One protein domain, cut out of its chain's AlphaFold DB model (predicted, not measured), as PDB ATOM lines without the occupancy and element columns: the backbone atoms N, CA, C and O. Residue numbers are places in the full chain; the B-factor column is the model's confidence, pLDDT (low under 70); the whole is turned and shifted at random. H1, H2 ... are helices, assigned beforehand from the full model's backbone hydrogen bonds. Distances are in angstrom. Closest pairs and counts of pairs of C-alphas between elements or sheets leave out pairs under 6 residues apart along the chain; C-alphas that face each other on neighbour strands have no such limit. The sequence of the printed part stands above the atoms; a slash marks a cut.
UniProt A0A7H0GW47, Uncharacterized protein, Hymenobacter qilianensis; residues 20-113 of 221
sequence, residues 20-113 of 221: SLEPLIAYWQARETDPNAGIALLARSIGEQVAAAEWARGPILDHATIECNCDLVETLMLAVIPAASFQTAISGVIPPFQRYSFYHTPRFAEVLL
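This is residues 20 to 113 of the 221 residues of an uncharacterized protein of Hymenobacter qilianensis (UniProt A0A7H0GW47). Three helices, H1, H2 and H4, pack crosswise with their centres in a triangle; a long loop stretch, residues 78 to 105, makes much of the other half, and the short H5 lies at the end farthest from H2. The short H3 lies near H4, and residues 92 to 93 pair antiparallel with residues 103 to 104, closing a loop within the long stretch. The printed part has 94 residues with five named helices, H1 to H5 in chain order, and no named strand; the class is all helix, though the named elements hold only 44 of the 94 residues. The whole is compact and rounded, with a radius of gyration of the C-alphas of 13.7 A and spans of 38 by 30 by 21 A.

The longest helix is H2, residues 37 to 52. H1, residues 22 to 29, touches H2 at residues 43 to 50 alone; the closest C-alphas, those of Trp 28 and Ala 43, are 5.0 A apart. Their lines stand at a steep tilt of 48 degrees, opposite ways. H4, residues 70 to 77, touches H2 at residues 46 to 50 alone, with the C-alphas of Gln 49 and Leu 72 closest at 7.1 A. This pair stands at a steep tilt of 44 degrees, opposite ways. H1 and H4 touch about perpendicular, at 74 degrees, and their closest C-alphas, those of Leu 24 and Leu 76, are 6.5 A apart. H3, residues 63 to 67, is close to H4 but not clearly touching; the closest C-alphas, those of Ile 66 and Val 73, are 6.9 A apart. H5, residues 106 to 112, touches no helix and is apart from H4, for instance. In H1, H2, H3, H4 and H5 every O i to N i+4 pair is within hydrogen-bond range.

H2 measures 23.0 A from C-alpha 37 at (102.876, 150.718, 169.532) to C-alpha 52. H1 begins with C-alpha 22 at (117.184, 133.811, 176.205) and measures 10.1 A. H4 measures 10.2 A and H3 6.5 A. H5 measures 10.1 A and ends with C-alpha 112 at (134.112, 136.425, 156.504).

The two C-alphas farthest apart, those of Thr 33 and Val 111, are 38.7 A apart. The printed part, residues 20 to 113, has no cut. The link from H4 to H5, 28 residues, is long; that from H3 to H4 is tight, and those from H1 to H2 and from H2 to H3 are short. The mean pLDDT of the printed part is 95.4, and no printed residue is under 70.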
ATOM      1  N   SER A  20     122.242 130.345 173.193       95.75
ATOM      2  CA  SER A  20     120.920 130.518 173.783       95.75
ATOM      3  C   SER A  20     120.259 131.775 173.234       95.75
ATOM      4  O   SER A  20     120.925 132.791 173.034       95.75
ATOM      5  N   LEU A  21     118.947 131.710 173.010       97.19
ATOM      6  CA  LEU A  21     118.143 132.853 172.574       97.19
ATOM      7  C   LEU A  21     117.557 133.642 173.755       97.19
ATOM      8  O   LEU A  21     116.951 134.687 173.539       97.19
ATOM      9  N   GLU A  22     117.761 133.191 175.000       97.56
ATOM     10  CA  GLU A  22     117.184 133.811 176.205       97.56
ATOM     11  C   GLU A  22     117.458 135.325 176.317       97.56
ATOM     12  O   GLU A  22     116.513 136.056 176.608       97.56
ATOM     13  N   PRO A  23     118.670 135.855 176.034       97.44
ATOM     14  CA  PRO A  23     118.900 137.303 176.094       97.44
ATOM     15  C   PRO A  23     118.073 138.097 175.068       97.44
ATOM     16  O   PRO A  23     117.579 139.182 175.375       97.44
ATOM     17  N   LEU A  24     117.885 137.554 173.860       97.56
ATOM     18  CA  LEU A  24     117.044 138.165 172.821       97.56
ATOM     19  C   LEU A  24     115.560 138.071 173.179       97.56
ATOM     20  O   LEU A  24     114.824 139.043 173.030       97.56
ATOM     21  N   ILE A  25     115.128 136.921 173.694       98.38
ATOM     22  CA  ILE A  25     113.758 136.717 174.166       98.38
ATOM     23  C   ILE A  25     113.444 137.718 175.284       98.38
ATOM     24  O   ILE A  25     112.440 138.420 175.202       98.38
ATOM     25  N   ALA A  26     114.328 137.861 176.275       98.25
ATOM     26  CA  ALA A  26     114.162 138.815 177.371       98.25
ATOM     27  C   ALA A  26     114.078 140.270 176.874       98.25
ATOM     28  O   ALA A  26     113.265 141.054 177.369       98.25
ATOM     29  N   TYR A  27     114.877 140.631 175.865       98.25
ATOM     30  CA  TYR A  27     114.815 141.951 175.235       98.25
ATOM     31  C   TYR A  27     113.441 142.247 174.626       98.25
ATOM     32  O   TYR A  27     112.927 143.358 174.803       98.25
ATOM     33  N   TRP A  28     112.856 141.280 173.918       98.50
ATOM     34  CA  TRP A  28     111.539 141.435 173.305       98.50
ATOM     35  C   TRP A  28     110.422 141.402 174.348       98.50
ATOM     36  O   TRP A  28     109.547 142.260 174.309       98.50
ATOM     37  N   GLN A  29     110.498 140.518 175.343       98.31
ATOM     38  CA  GLN A  29     109.534 140.460 176.449       98.31
ATOM     39  C   GLN A  29     109.436 141.791 177.204       98.31
ATOM     40  O   GLN A  29     108.343 142.289 177.465       98.31
ATOM     41  N   ALA A  30     110.571 142.439 177.483       98.31
ATOM     42  CA  ALA A  30     110.598 143.752 178.131       98.31
ATOM     43  C   ALA A  30     109.917 144.868 177.307       98.31
ATOM     44  O   ALA A  30     109.672 145.957 177.826       98.31
ATOM     45  N   ARG A  31     109.621 144.614 176.027       98.50
ATOM     46  CA  ARG A  31     109.033 145.564 175.075       98.50
ATOM     47  C   ARG A  31     107.572 145.292 174.752       98.50
ATOM     48  O   ARG A  31     106.985 146.046 173.988       98.50
ATOM     49  N   GLU A  32     106.939 144.293 175.359       98.31
ATOM     50  CA  GLU A  32     105.511 144.017 175.139       98.31
ATOM     51  C   GLU A  32     104.596 145.199 175.505       98.31
ATOM     52  O   GLU A  32     103.482 145.309 174.986       98.31
ATOM     53  N   THR A  33     105.076 146.109 176.358       97.75
ATOM     54  CA  THR A  33     104.404 147.353 176.762       97.75
ATOM     55  C   THR A  33     105.186 148.609 176.352       97.75
ATOM     56  O   THR A  33     105.097 149.634 177.028       97.75
ATOM     57  N   ASP A  34     105.994 148.535 175.290       98.31
ATOM     58  CA  ASP A  34     106.782 149.675 174.807       98.31
ATOM     59  C   ASP A  34     105.869 150.860 174.406       98.31
ATOM     60  O   ASP A  34     104.813 150.643 173.798       98.31
ATOM     61  N   PRO A  35     106.241 152.121 174.713       98.06
ATOM     62  CA  PRO A  35     105.484 153.299 174.276       98.06
ATOM     63  C   PRO A  35     105.291 153.382 172.756       98.06
ATOM     64  O   PRO A  35     104.315 153.967 172.282       98.06
ATOM     65  N   ASN A  36     106.207 152.806 171.973       98.19
ATOM     66  CA  ASN A  36     106.033 152.636 170.543       98.19
ATOM     67  C   ASN A  36     105.114 151.438 170.263       98.19
ATOM     68  O   ASN A  36     105.507 150.276 170.377       98.19
ATOM     69  N   ALA A  37     103.895 151.730 169.806       98.19
ATOM     70  CA  ALA A  37     102.876 150.718 169.532       98.19
ATOM     71  C   ALA A  37     103.321 149.628 168.536       98.19
ATOM     72  O   ALA A  37     102.901 148.480 168.673       98.19
ATOM     73  N   GLY A  38     104.169 149.966 167.557       97.56
ATOM     74  CA  GLY A  38     104.695 149.004 166.586       97.56
ATOM     75  C   GLY A  38     105.692 148.033 167.215       97.56
ATOM     76  O   GLY A  38     105.591 146.828 166.997       97.56
ATOM     77  N   ILE A  39     106.598 148.545 168.056       97.62
ATOM     78  CA  ILE A  39     107.538 147.715 168.823       97.62
ATOM     79  C   ILE A  39     106.766 146.798 169.774       97.62
ATOM     80  O   ILE A  39     107.020 145.598 169.799       97.62
ATOM     81  N   ALA A  40     105.782 147.335 170.497       98.56
ATOM     82  CA  ALA A  40     104.982 146.559 171.436       98.56
ATOM     83  C   ALA A  40     104.161 145.454 170.756       98.56
ATOM     84  O   ALA A  40     104.036 144.350 171.284       98.56
ATOM     85  N   LEU A  41     103.609 145.733 169.570       98.44
ATOM     86  CA  LEU A  41     102.905 144.733 168.766       98.44
ATOM     87  C   LEU A  41     103.843 143.606 168.320       98.44
ATOM     88  O   LEU A  41     103.504 142.436 168.494       98.44
ATOM     89  N   LEU A  42     105.015 143.958 167.784       97.81
ATOM     90  CA  LEU A  42     106.017 142.985 167.356       97.81
ATOM     91  C   LEU A  42     106.504 142.131 168.535       97.81
ATOM     92  O   LEU A  42     106.524 140.911 168.432       97.81
ATOM     93  N   ALA A  43     106.817 142.759 169.669       98.56
ATOM     94  CA  ALA A  43     107.248 142.086 170.890       98.56
ATOM     95  C   ALA A  43     106.243 141.030 171.373       98.56
ATOM     96  O   ALA A  43     106.632 139.895 171.633       98.56
ATOM     97  N   ARG A  44     104.946 141.367 171.428       98.62
ATOM     98  CA  ARG A  44     103.898 140.407 171.820       98.62
ATOM     99  C   ARG A  44     103.776 139.250 170.830       98.62
ATOM    100  O   ARG A  44     103.680 138.104 171.251       98.62
ATOM    101  N   SER A  45     103.844 139.535 169.528       98.25
ATOM    102  CA  SER A  45     103.823 138.488 168.500       98.25
ATOM    103  C   SER A  45     105.028 137.546 168.607       98.25
ATOM    104  O   SER A  45     104.876 136.334 168.467       98.25
ATOM    105  N   ILE A  46     106.218 138.078 168.899       98.25
ATOM    106  CA  ILE A  46     107.409 137.268 169.186       98.25
ATOM    107  C   ILE A  46     107.183 136.418 170.441       98.25
ATOM    108  O   ILE A  46     107.489 135.229 170.426       98.25
ATOM    109  N   GLY A  47     106.615 136.995 171.505       98.12
ATOM    110  CA  GLY A  47     106.285 136.277 172.738       98.12
ATOM    111  C   GLY A  47     105.373 135.069 172.498       98.12
ATOM    112  O   GLY A  47     105.653 133.982 173.003       98.12
ATOM    113  N   GLU A  48     104.339 135.224 171.669       98.12
ATOM    114  CA  GLU A  48     103.439 134.134 171.264       98.12
ATOM    115  C   GLU A  48     104.172 133.030 170.484       98.12
ATOM    116  O   GLU A  48     103.998 131.847 170.780       98.12
ATOM    117  N   GLN A  49     105.034 133.397 169.526       97.81
ATOM    118  CA  GLN A  49     105.826 132.425 168.761       97.81
ATOM    119  C   GLN A  49     106.815 131.661 169.650       97.81
ATOM    120  O   GLN A  49     106.924 130.442 169.541       97.81
ATOM    121  N   VAL A  50     107.499 132.356 170.563       97.69
ATOM    122  CA  VAL A  50     108.417 131.741 171.534       97.69
ATOM    123  C   VAL A  50     107.664 130.800 172.477       97.69
ATOM    124  O   VAL A  50     108.163 129.719 172.775       97.69
ATOM    125  N   ALA A  51     106.460 131.165 172.925       97.12
ATOM    126  CA  ALA A  51     105.639 130.305 173.779       97.12
ATOM    127  C   ALA A  51     105.214 129.002 173.079       97.12
ATOM    128  O   ALA A  51     105.057 127.978 173.742       97.12
ATOM    129  N   ALA A  52     105.058 129.025 171.752       96.62
ATOM    130  CA  ALA A  52     104.768 127.844 170.941       96.62
ATOM    131  C   ALA A  52     106.022 127.028 170.555       96.62
ATOM    132  O   ALA A  52     105.895 125.926 170.022       96.62
ATOM    133  N   ALA A  53     107.224 127.550 170.812       96.00
ATOM    134  CA  ALA A  53     108.497 126.987 170.377       96.00
ATOM    135  C   ALA A  53     109.360 126.557 171.576       96.00
ATOM    136  O   ALA A  53     110.287 127.261 171.972       96.00
ATOM    137  N   GLU A  54     109.097 125.369 172.135       93.06
ATOM    138  CA  GLU A  54     109.854 124.841 173.289       93.06
ATOM    139  C   GLU A  54     111.374 124.811 173.049       93.06
ATOM    140  O   GLU A  54     112.153 125.082 173.963       93.06
ATOM    141  N   TRP A  55     111.801 124.558 171.805       94.88
ATOM    142  CA  TRP A  55     113.213 124.521 171.405       94.88
ATOM    143  C   TRP A  55     113.944 125.860 171.593       94.88
ATOM    144  O   TRP A  55     115.168 125.873 171.696       94.88
ATOM    145  N   ALA A  56     113.221 126.985 171.620       95.69
ATOM    146  CA  ALA A  56     113.812 128.321 171.687       95.69
ATOM    147  C   ALA A  56     114.309 128.690 173.097       95.69
ATOM    148  O   ALA A  56     114.952 129.729 173.272       95.69
ATOM    149  N   ARG A  57     113.999 127.869 174.112       95.06
ATOM    150  CA  ARG A  57     114.372 128.097 175.513       95.06
ATOM    151  C   ARG A  57     115.612 127.301 175.907       95.06
ATOM    152  O   ARG A  57     115.833 126.185 175.450       95.06
ATOM    153  N   GLY A  58     116.385 127.860 176.835       94.06
ATOM    154  CA  GLY A  58     117.573 127.205 177.381       94.06
ATOM    155  C   GLY A  58     118.745 127.074 176.390       94.06
ATOM    156  O   GLY A  58     118.864 127.878 175.458       94.06
ATOM    157  N   PRO A  59     119.671 126.129 176.647       94.38
ATOM    158  CA  PRO A  59     120.813 125.842 175.776       94.38
ATOM    159  C   PRO A  59     120.401 125.167 174.461       94.38
ATOM    160  O   PRO A  59     119.660 124.186 174.468       94.38
ATOM    161  N   ILE A  60     120.961 125.630 173.344       94.69
ATOM    162  CA  ILE A  60     120.785 125.047 172.009       94.69
ATOM    163  C   ILE A  60     122.098 124.366 171.615       94.69
ATOM    164  O   ILE A  60     123.119 125.027 171.424       94.69
ATOM    165  N   LEU A  61     122.077 123.035 171.530       88.62
ATOM    166  CA  LEU A  61     123.281 122.216 171.316       88.62
ATOM    167  C   LEU A  61     123.491 121.801 169.855       88.62
ATOM    168  O   LEU A  61     124.617 121.501 169.468       88.62
ATOM    169  N   ASP A  62     122.423 121.776 169.058       89.38
ATOM    170  CA  ASP A  62     122.460 121.386 167.649       89.38
ATOM    171  C   ASP A  62     122.080 122.571 166.761       89.38
ATOM    172  O   ASP A  62     120.966 123.097 166.849       89.38
ATOM    173  N   HIS A  63     123.004 122.971 165.885       84.12
ATOM    174  CA  HIS A  63     122.813 124.076 164.948       84.12
ATOM    175  C   HIS A  63     121.657 123.817 163.975       84.12
ATOM    176  O   HIS A  63     120.976 124.770 163.594       84.12
ATOM    177  N   ALA A  64     121.356 122.552 163.654       88.75
ATOM    178  CA  ALA A  64     120.217 122.206 162.805       88.75
ATOM    179  C   ALA A  64     118.882 122.695 163.396       88.75
ATOM    180  O   ALA A  64     117.963 123.034 162.656       88.75
ATOM    181  N   THR A  65     118.787 122.820 164.726       92.06
ATOM    182  CA  THR A  65     117.604 123.385 165.399       92.06
ATOM    183  C   THR A  65     117.329 124.814 164.937       92.06
ATOM    184  O   THR A  65     116.183 125.172 164.683       92.06
ATOM    185  N   ILE A  66     118.375 125.631 164.794       90.31
ATOM    186  CA  ILE A  66     118.259 127.013 164.320       90.31
ATOM    187  C   ILE A  66     117.926 127.033 162.828       90.31
ATOM    188  O   ILE A  66     117.016 127.746 162.412       90.31
ATOM    189  N   GLU A  67     118.632 126.227 162.032       87.00
ATOM    190  CA  GLU A  67     118.451 126.164 160.577       87.00
ATOM    191  C   GLU A  67     117.026 125.737 160.188       87.00
ATOM    192  O   GLU A  67     116.443 126.297 159.261       87.00
ATOM    193  N   CYS A  68     116.426 124.797 160.925       87.62
ATOM    194  CA  CYS A  68     115.058 124.335 160.688       87.62
ATOM    195  C   CYS A  68     113.966 125.310 161.159       87.62
ATOM    196  O   CYS A  68     112.803 125.106 160.815       87.62
ATOM    197  N   ASN A  69     114.304 126.340 161.941       91.19
ATOM    198  CA  ASN A  69     113.342 127.279 162.528       91.19
ATOM    199  C   ASN A  69     113.678 128.743 162.187       91.19
ATOM    200  O   ASN A  69     113.562 129.640 163.027       91.19
ATOM    201  N   CYS A  70     114.108 128.981 160.946       89.56
ATOM    202  CA  CYS A  70     114.658 130.260 160.504       89.56
ATOM    203  C   CYS A  70     113.714 131.457 160.701       89.56
ATOM    204  O   CYS A  70     114.199 132.520 161.067       89.56
ATOM    205  N   ASP A  71     112.396 131.292 160.555       94.56
ATOM    206  CA  ASP A  71     111.436 132.404 160.654       94.56
ATOM    207  C   ASP A  71     111.432 133.066 162.045       94.56
ATOM    208  O   ASP A  71     111.501 134.295 162.165       94.56
ATOM    209  N   LEU A  72     111.401 132.267 163.120       96.44
ATOM    210  CA  LEU A  72     111.443 132.803 164.487       96.44
ATOM    211  C   LEU A  72     112.818 133.406 164.791       96.44
ATOM    212  O   LEU A  72     112.910 134.474 165.399       96.44
ATOM    213  N   VAL A  73     113.891 132.750 164.343       96.44
ATOM    214  CA  VAL A  73     115.264 133.242 164.525       96.44
ATOM    215  C   VAL A  73     115.442 134.590 163.827       96.44
ATOM    216  O   VAL A  73     115.917 135.538 164.448       96.44
ATOM    217  N   GLU A  74     115.016 134.713 162.573       95.50
ATOM    218  CA  GLU A  74     115.086 135.948 161.794       95.50
ATOM    219  C   GLU A  74     114.266 137.069 162.442       95.50
ATOM    220  O   GLU A  74     114.753 138.192 162.582       95.50
ATOM    221  N   THR A  75     113.067 136.751 162.937       96.19
ATOM    222  CA  THR A  75     112.219 137.725 163.637       96.19
ATOM    223  C   THR A  75     112.882 138.233 164.922       96.19
ATOM    224  O   THR A  75     112.909 139.442 165.167       96.19
ATOM    225  N   LEU A  76     113.477 137.344 165.728       97.50
ATOM    226  CA  LEU A  76     114.235 137.729 166.925       97.50
ATOM    227  C   LEU A  76     115.428 138.633 166.575       97.50
ATOM    228  O   LEU A  76     115.708 139.593 167.301       97.50
ATOM    229  N   MET A  77     116.101 138.356 165.455       97.00
ATOM    230  CA  MET A  77     117.299 139.069 165.003       97.00
ATOM    231  C   MET A  77     117.044 140.469 164.459       97.00
ATOM    232  O   MET A  77     118.004 141.224 164.302       97.00
ATOM    233  N   LEU A  78     115.788 140.883 164.277       96.19
ATOM    234  CA  LEU A  78     115.459 142.281 163.977       96.19
ATOM    235  C   LEU A  78     115.951 143.254 165.066       96.19
ATOM    236  O   LEU A  78     116.134 144.438 164.786       96.19
ATOM    237  N   ALA A  79     116.204 142.763 166.287       95.94
ATOM    238  CA  ALA A  79     116.833 143.532 167.364       95.94
ATOM    239  C   ALA A  79     118.348 143.744 167.168       95.94
ATOM    240  O   ALA A  79     118.916 144.648 167.777       95.94
ATOM    241  N   VAL A  80     118.997 142.909 166.351       95.88
ATOM    242  CA  VAL A  80     120.455 142.882 166.140       95.88
ATOM    243  C   VAL A  80     120.824 143.469 164.780       95.88
ATOM    244  O   VAL A  80     121.701 144.324 164.685       95.88
ATOM    245  N   ILE A  81     120.154 143.018 163.717       95.81
ATOM    246  CA  ILE A  81     120.417 143.428 162.336       95.81
ATOM    247  C   ILE A  81     119.125 144.014 161.759       95.81
ATOM    248  O   ILE A  81     118.202 143.269 161.425       95.81
ATOM    249  N   PRO A  82     119.030 145.347 161.617       93.31
ATOM    250  CA  PRO A  82     117.850 145.974 161.042       93.31
ATOM    251  C   PRO A  82     117.599 145.510 159.603       93.31
ATOM    252  O   PRO A  82     118.512 145.493 158.775       93.31
ATOM    253  N   ALA A  83     116.335 145.248 159.260       94.31
ATOM    254  CA  ALA A  83     115.949 144.832 157.907       94.31
ATOM    255  C   ALA A  83     116.446 145.803 156.814       94.31
ATOM    256  O   ALA A  83     116.858 145.381 155.735       94.31
ATOM    257  N   ALA A  84     116.474 147.108 157.112       96.50
ATOM    258  CA  ALA A  84     116.923 148.147 156.183       96.50
ATOM    259  C   ALA A  84     118.409 148.038 155.791       96.50
ATOM    260  O   ALA A  84     118.788 148.501 154.715       96.50
ATOM    261  N   SER A  85     119.254 147.448 156.640       96.19
ATOM    262  CA  SER A  85     120.689 147.288 156.383       96.19
ATOM    263  C   SER A  85     121.088 145.853 156.046       96.19
ATOM    264  O   SER A  85     122.242 145.625 155.699       96.19
ATOM    265  N   PHE A  86     120.164 144.887 156.079       96.38
ATOM    266  CA  PHE A  86     120.479 143.461 155.944       96.38
ATOM    267  C   PHE A  86     121.282 143.114 154.677       96.38
ATOM    268  O   PHE A  86     122.197 142.297 154.718       96.38
ATOM    269  N   GLN A  87     120.987 143.765 153.547       97.06
ATOM    270  CA  GLN A  87     121.670 143.502 152.271       97.06
ATOM    271  C   GLN A  87     123.049 144.173 152.153       97.06
ATOM    272  O   GLN A  87     123.856 143.784 151.308       97.06
ATOM    273  N   THR A  88     123.327 145.200 152.959       96.00
ATOM    274  CA  THR A  88     124.505 146.068 152.793       96.00
ATOM    275  C   THR A  88     125.481 146.001 153.962       96.00
ATOM    276  O   THR A  88     126.684 146.175 153.750       96.00
ATOM    277  N   ALA A  89     124.996 145.733 155.172       96.44
ATOM    278  CA  ALA A  89     125.817 145.569 156.361       96.44
ATOM    279  C   ALA A  89     126.719 144.335 156.245       96.44
ATOM    280  O   ALA A  89     126.367 143.351 155.602       96.44
ATOM    281  N   ILE A  90     127.888 144.391 156.885       96.12
ATOM    282  CA  ILE A  90     128.801 143.254 157.043       96.12
ATOM    283  C   ILE A  90     128.678 142.799 158.495       96.12
ATOM    284  O   ILE A  90     129.527 143.093 159.330       96.12
ATOM    285  N   SER A  91     127.571 142.125 158.798       96.62
ATOM    286  CA  SER A  91     127.224 141.703 160.157       96.62
ATOM    287  C   SER A  91     126.867 140.223 160.205       96.62
ATOM    288  O   SER A  91     126.207 139.702 159.301       96.62
ATOM    289  N   GLY A  92     127.298 139.561 161.273       96.31
ATOM    290  CA  GLY A  92     127.010 138.164 161.558       96.31
ATOM    291  C   GLY A  92     126.906 137.937 163.056       96.31
ATOM    292  O   GLY A  92     127.462 138.690 163.853       96.31
ATOM    293  N   VAL A  93     126.172 136.898 163.421       96.50
ATOM    294  CA  VAL A  93     125.894 136.487 164.791       96.50
ATOM    295  C   VAL A  93     126.476 135.092 164.976       96.50
ATOM    296  O   VAL A  93     126.315 134.216 164.119       96.50
ATOM    297  N   ILE A  94     127.205 134.910 166.071       94.50
ATOM    298  CA  ILE A  94     127.904 133.674 166.427       94.50
ATOM    299  C   ILE A  94     127.518 133.278 167.855       94.50
ATOM    300  O   ILE A  94     127.253 134.167 168.672       94.50
ATOM    301  N   PRO A  95     127.506 131.981 168.204       94.00
ATOM    302  CA  PRO A  95     127.457 131.588 169.602       94.00
ATOM    303  C   PRO A  95     128.701 132.111 170.346       94.00
ATOM    304  O   PRO A  95     129.769 132.240 169.733       94.00
ATOM    305  N   PRO A  96     128.610 132.384 171.660       92.06
ATOM    306  CA  PRO A  96     129.727 132.923 172.429       92.06
ATOM    307  C   PRO A  96     131.010 132.093 172.273       92.06
ATOM    308  O   PRO A  96     131.036 130.898 172.571       92.06
ATOM    309  N   PHE A  97     132.082 132.752 171.819       89.56
ATOM    310  CA  PHE A  97     133.423 132.175 171.634       89.56
ATOM    311  C   PHE A  97     133.498 130.966 170.687       89.56
ATOM    312  O   PHE A  97     134.442 130.180 170.749       89.56
ATOM    313  N   GLN A  98     132.536 130.835 169.773       90.12
ATOM    314  CA  GLN A  98     132.557 129.843 168.700       90.12
ATOM    315  C   GLN A  98     132.857 130.502 167.347       90.12
ATOM    316  O   GLN A  98     132.812 131.721 167.204       90.12
ATOM    317  N   ARG A  99     133.195 129.698 166.333       89.69
ATOM    318  CA  ARG A  99     133.518 130.199 164.980       89.69
ATOM    319  C   ARG A  99     132.370 130.085 163.982       89.69
ATOM    320  O   ARG A  99     132.472 130.671 162.912       89.69
ATOM    321  N   TYR A 100     131.323 129.332 164.289       92.81
ATOM    322  CA  TYR A 100     130.183 129.154 163.394       92.81
ATOM    323  C   TYR A 100     129.235 130.354 163.488       92.81
ATOM    324  O   TYR A 100     128.919 130.800 164.590       92.81
ATOM    325  N   SER A 101     128.781 130.875 162.346       95.75
ATOM    326  CA  SER A 101     127.780 131.942 162.296       95.75
ATOM    327  C   SER A 101     126.414 131.395 161.910       95.75
ATOM    328  O   SER A 101     126.192 131.027 160.760       95.75
ATOM    329  N   PHE A 102     125.494 131.410 162.872       94.88
ATOM    330  CA  PHE A 102     124.148 130.856 162.714       94.88
ATOM    331  C   PHE A 102     123.146 131.840 162.091       94.88
ATOM    332  O   PHE A 102     122.092 131.433 161.617       94.88
ATOM    333  N   TYR A 103     123.458 133.139 162.090       96.12
ATOM    334  CA  TYR A 103     122.663 134.167 161.418       96.12
ATOM    335  C   TYR A 103     123.585 135.263 160.894       96.12
ATOM    336  O   TYR A 103     124.463 135.728 161.619       96.12
ATOM    337  N   HIS A 104     123.433 135.672 159.637       97.25
ATOM    338  CA  HIS A 104     124.335 136.642 159.025       97.25
ATOM    339  C   HIS A 104     123.743 137.312 157.791       97.25
ATOM    340  O   HIS A 104     122.869 136.787 157.109       97.25
ATOM    341  N   THR A 105     124.300 138.475 157.481       98.00
ATOM    342  CA  THR A 105     124.053 139.195 156.229       98.00
ATOM    343  C   THR A 105     124.790 138.541 155.050       98.00
ATOM    344  O   THR A 105     125.861 137.949 155.241       98.00
ATOM    345  N   PRO A 106     124.307 138.700 153.802       97.31
ATOM    346  CA  PRO A 106     124.979 138.148 152.621       97.31
ATOM    347  C   PRO A 106     126.425 138.637 152.456       97.31
ATOM    348  O   PRO A 106     127.323 137.863 152.122       97.31
ATOM    349  N   ARG A 107     126.680 139.919 152.748       95.62
ATOM    350  CA  ARG A 107     128.022 140.514 152.658       95.62
ATOM    351  C   ARG A 107     128.974 139.952 153.712       95.62
ATOM    352  O   ARG A 107     130.157 139.775 153.428       95.62
ATOM    353  N   PHE A 108     128.478 139.648 154.911       96.00
ATOM    354  CA  PHE A 108     129.273 138.962 155.928       96.00
ATOM    355  C   PHE A 108     129.660 137.554 155.484       96.00
ATOM    356  O   PHE A 108     130.827 137.190 155.614       96.00
ATOM    357  N   ALA A 109     128.730 136.796 154.894       95.62
ATOM    358  CA  ALA A 109     129.034 135.474 154.352       95.62
ATOM    359  C   ALA A 109     130.124 135.529 153.271       95.62
ATOM    360  O   ALA A 109     131.117 134.807 153.356       95.62
ATOM    361  N   GLU A 110     129.984 136.440 152.303       92.50
ATOM    362  CA  GLU A 110     130.957 136.656 151.222       92.50
ATOM    363  C   GLU A 110     132.371 136.914 151.776       92.50
ATOM    364  O   GLU A 110     133.354 136.264 151.394       92.50
ATOM    365  N   VAL A 111     132.474 137.856 152.715       91.00
ATOM    366  CA  VAL A 111     133.758 138.346 153.213       91.00
ATOM    367  C   VAL A 111     134.353 137.395 154.249       91.00
ATOM    368  O   VAL A 111     135.503 136.975 154.104       91.00
ATOM    369  N   LEU A 112     133.590 137.021 155.274       92.25
ATOM    370  CA  LEU A 112     134.112 136.425 156.504       92.25
ATOM    371  C   LEU A 112     133.847 134.927 156.662       92.25
ATOM    372  O   LEU A 112     134.517 134.329 157.499       92.25
ATOM    373  N   LEU A 113     132.971 134.294 155.873       94.12
ATOM    374  CA  LEU A 113     132.619 132.878 156.066       94.12
ATOM    375  C   LEU A 113     133.200 131.936 155.010       94.12
ATOM    376  O   LEU A 113     133.233 132.231 153.816       94.12
TER     377      LEU A 113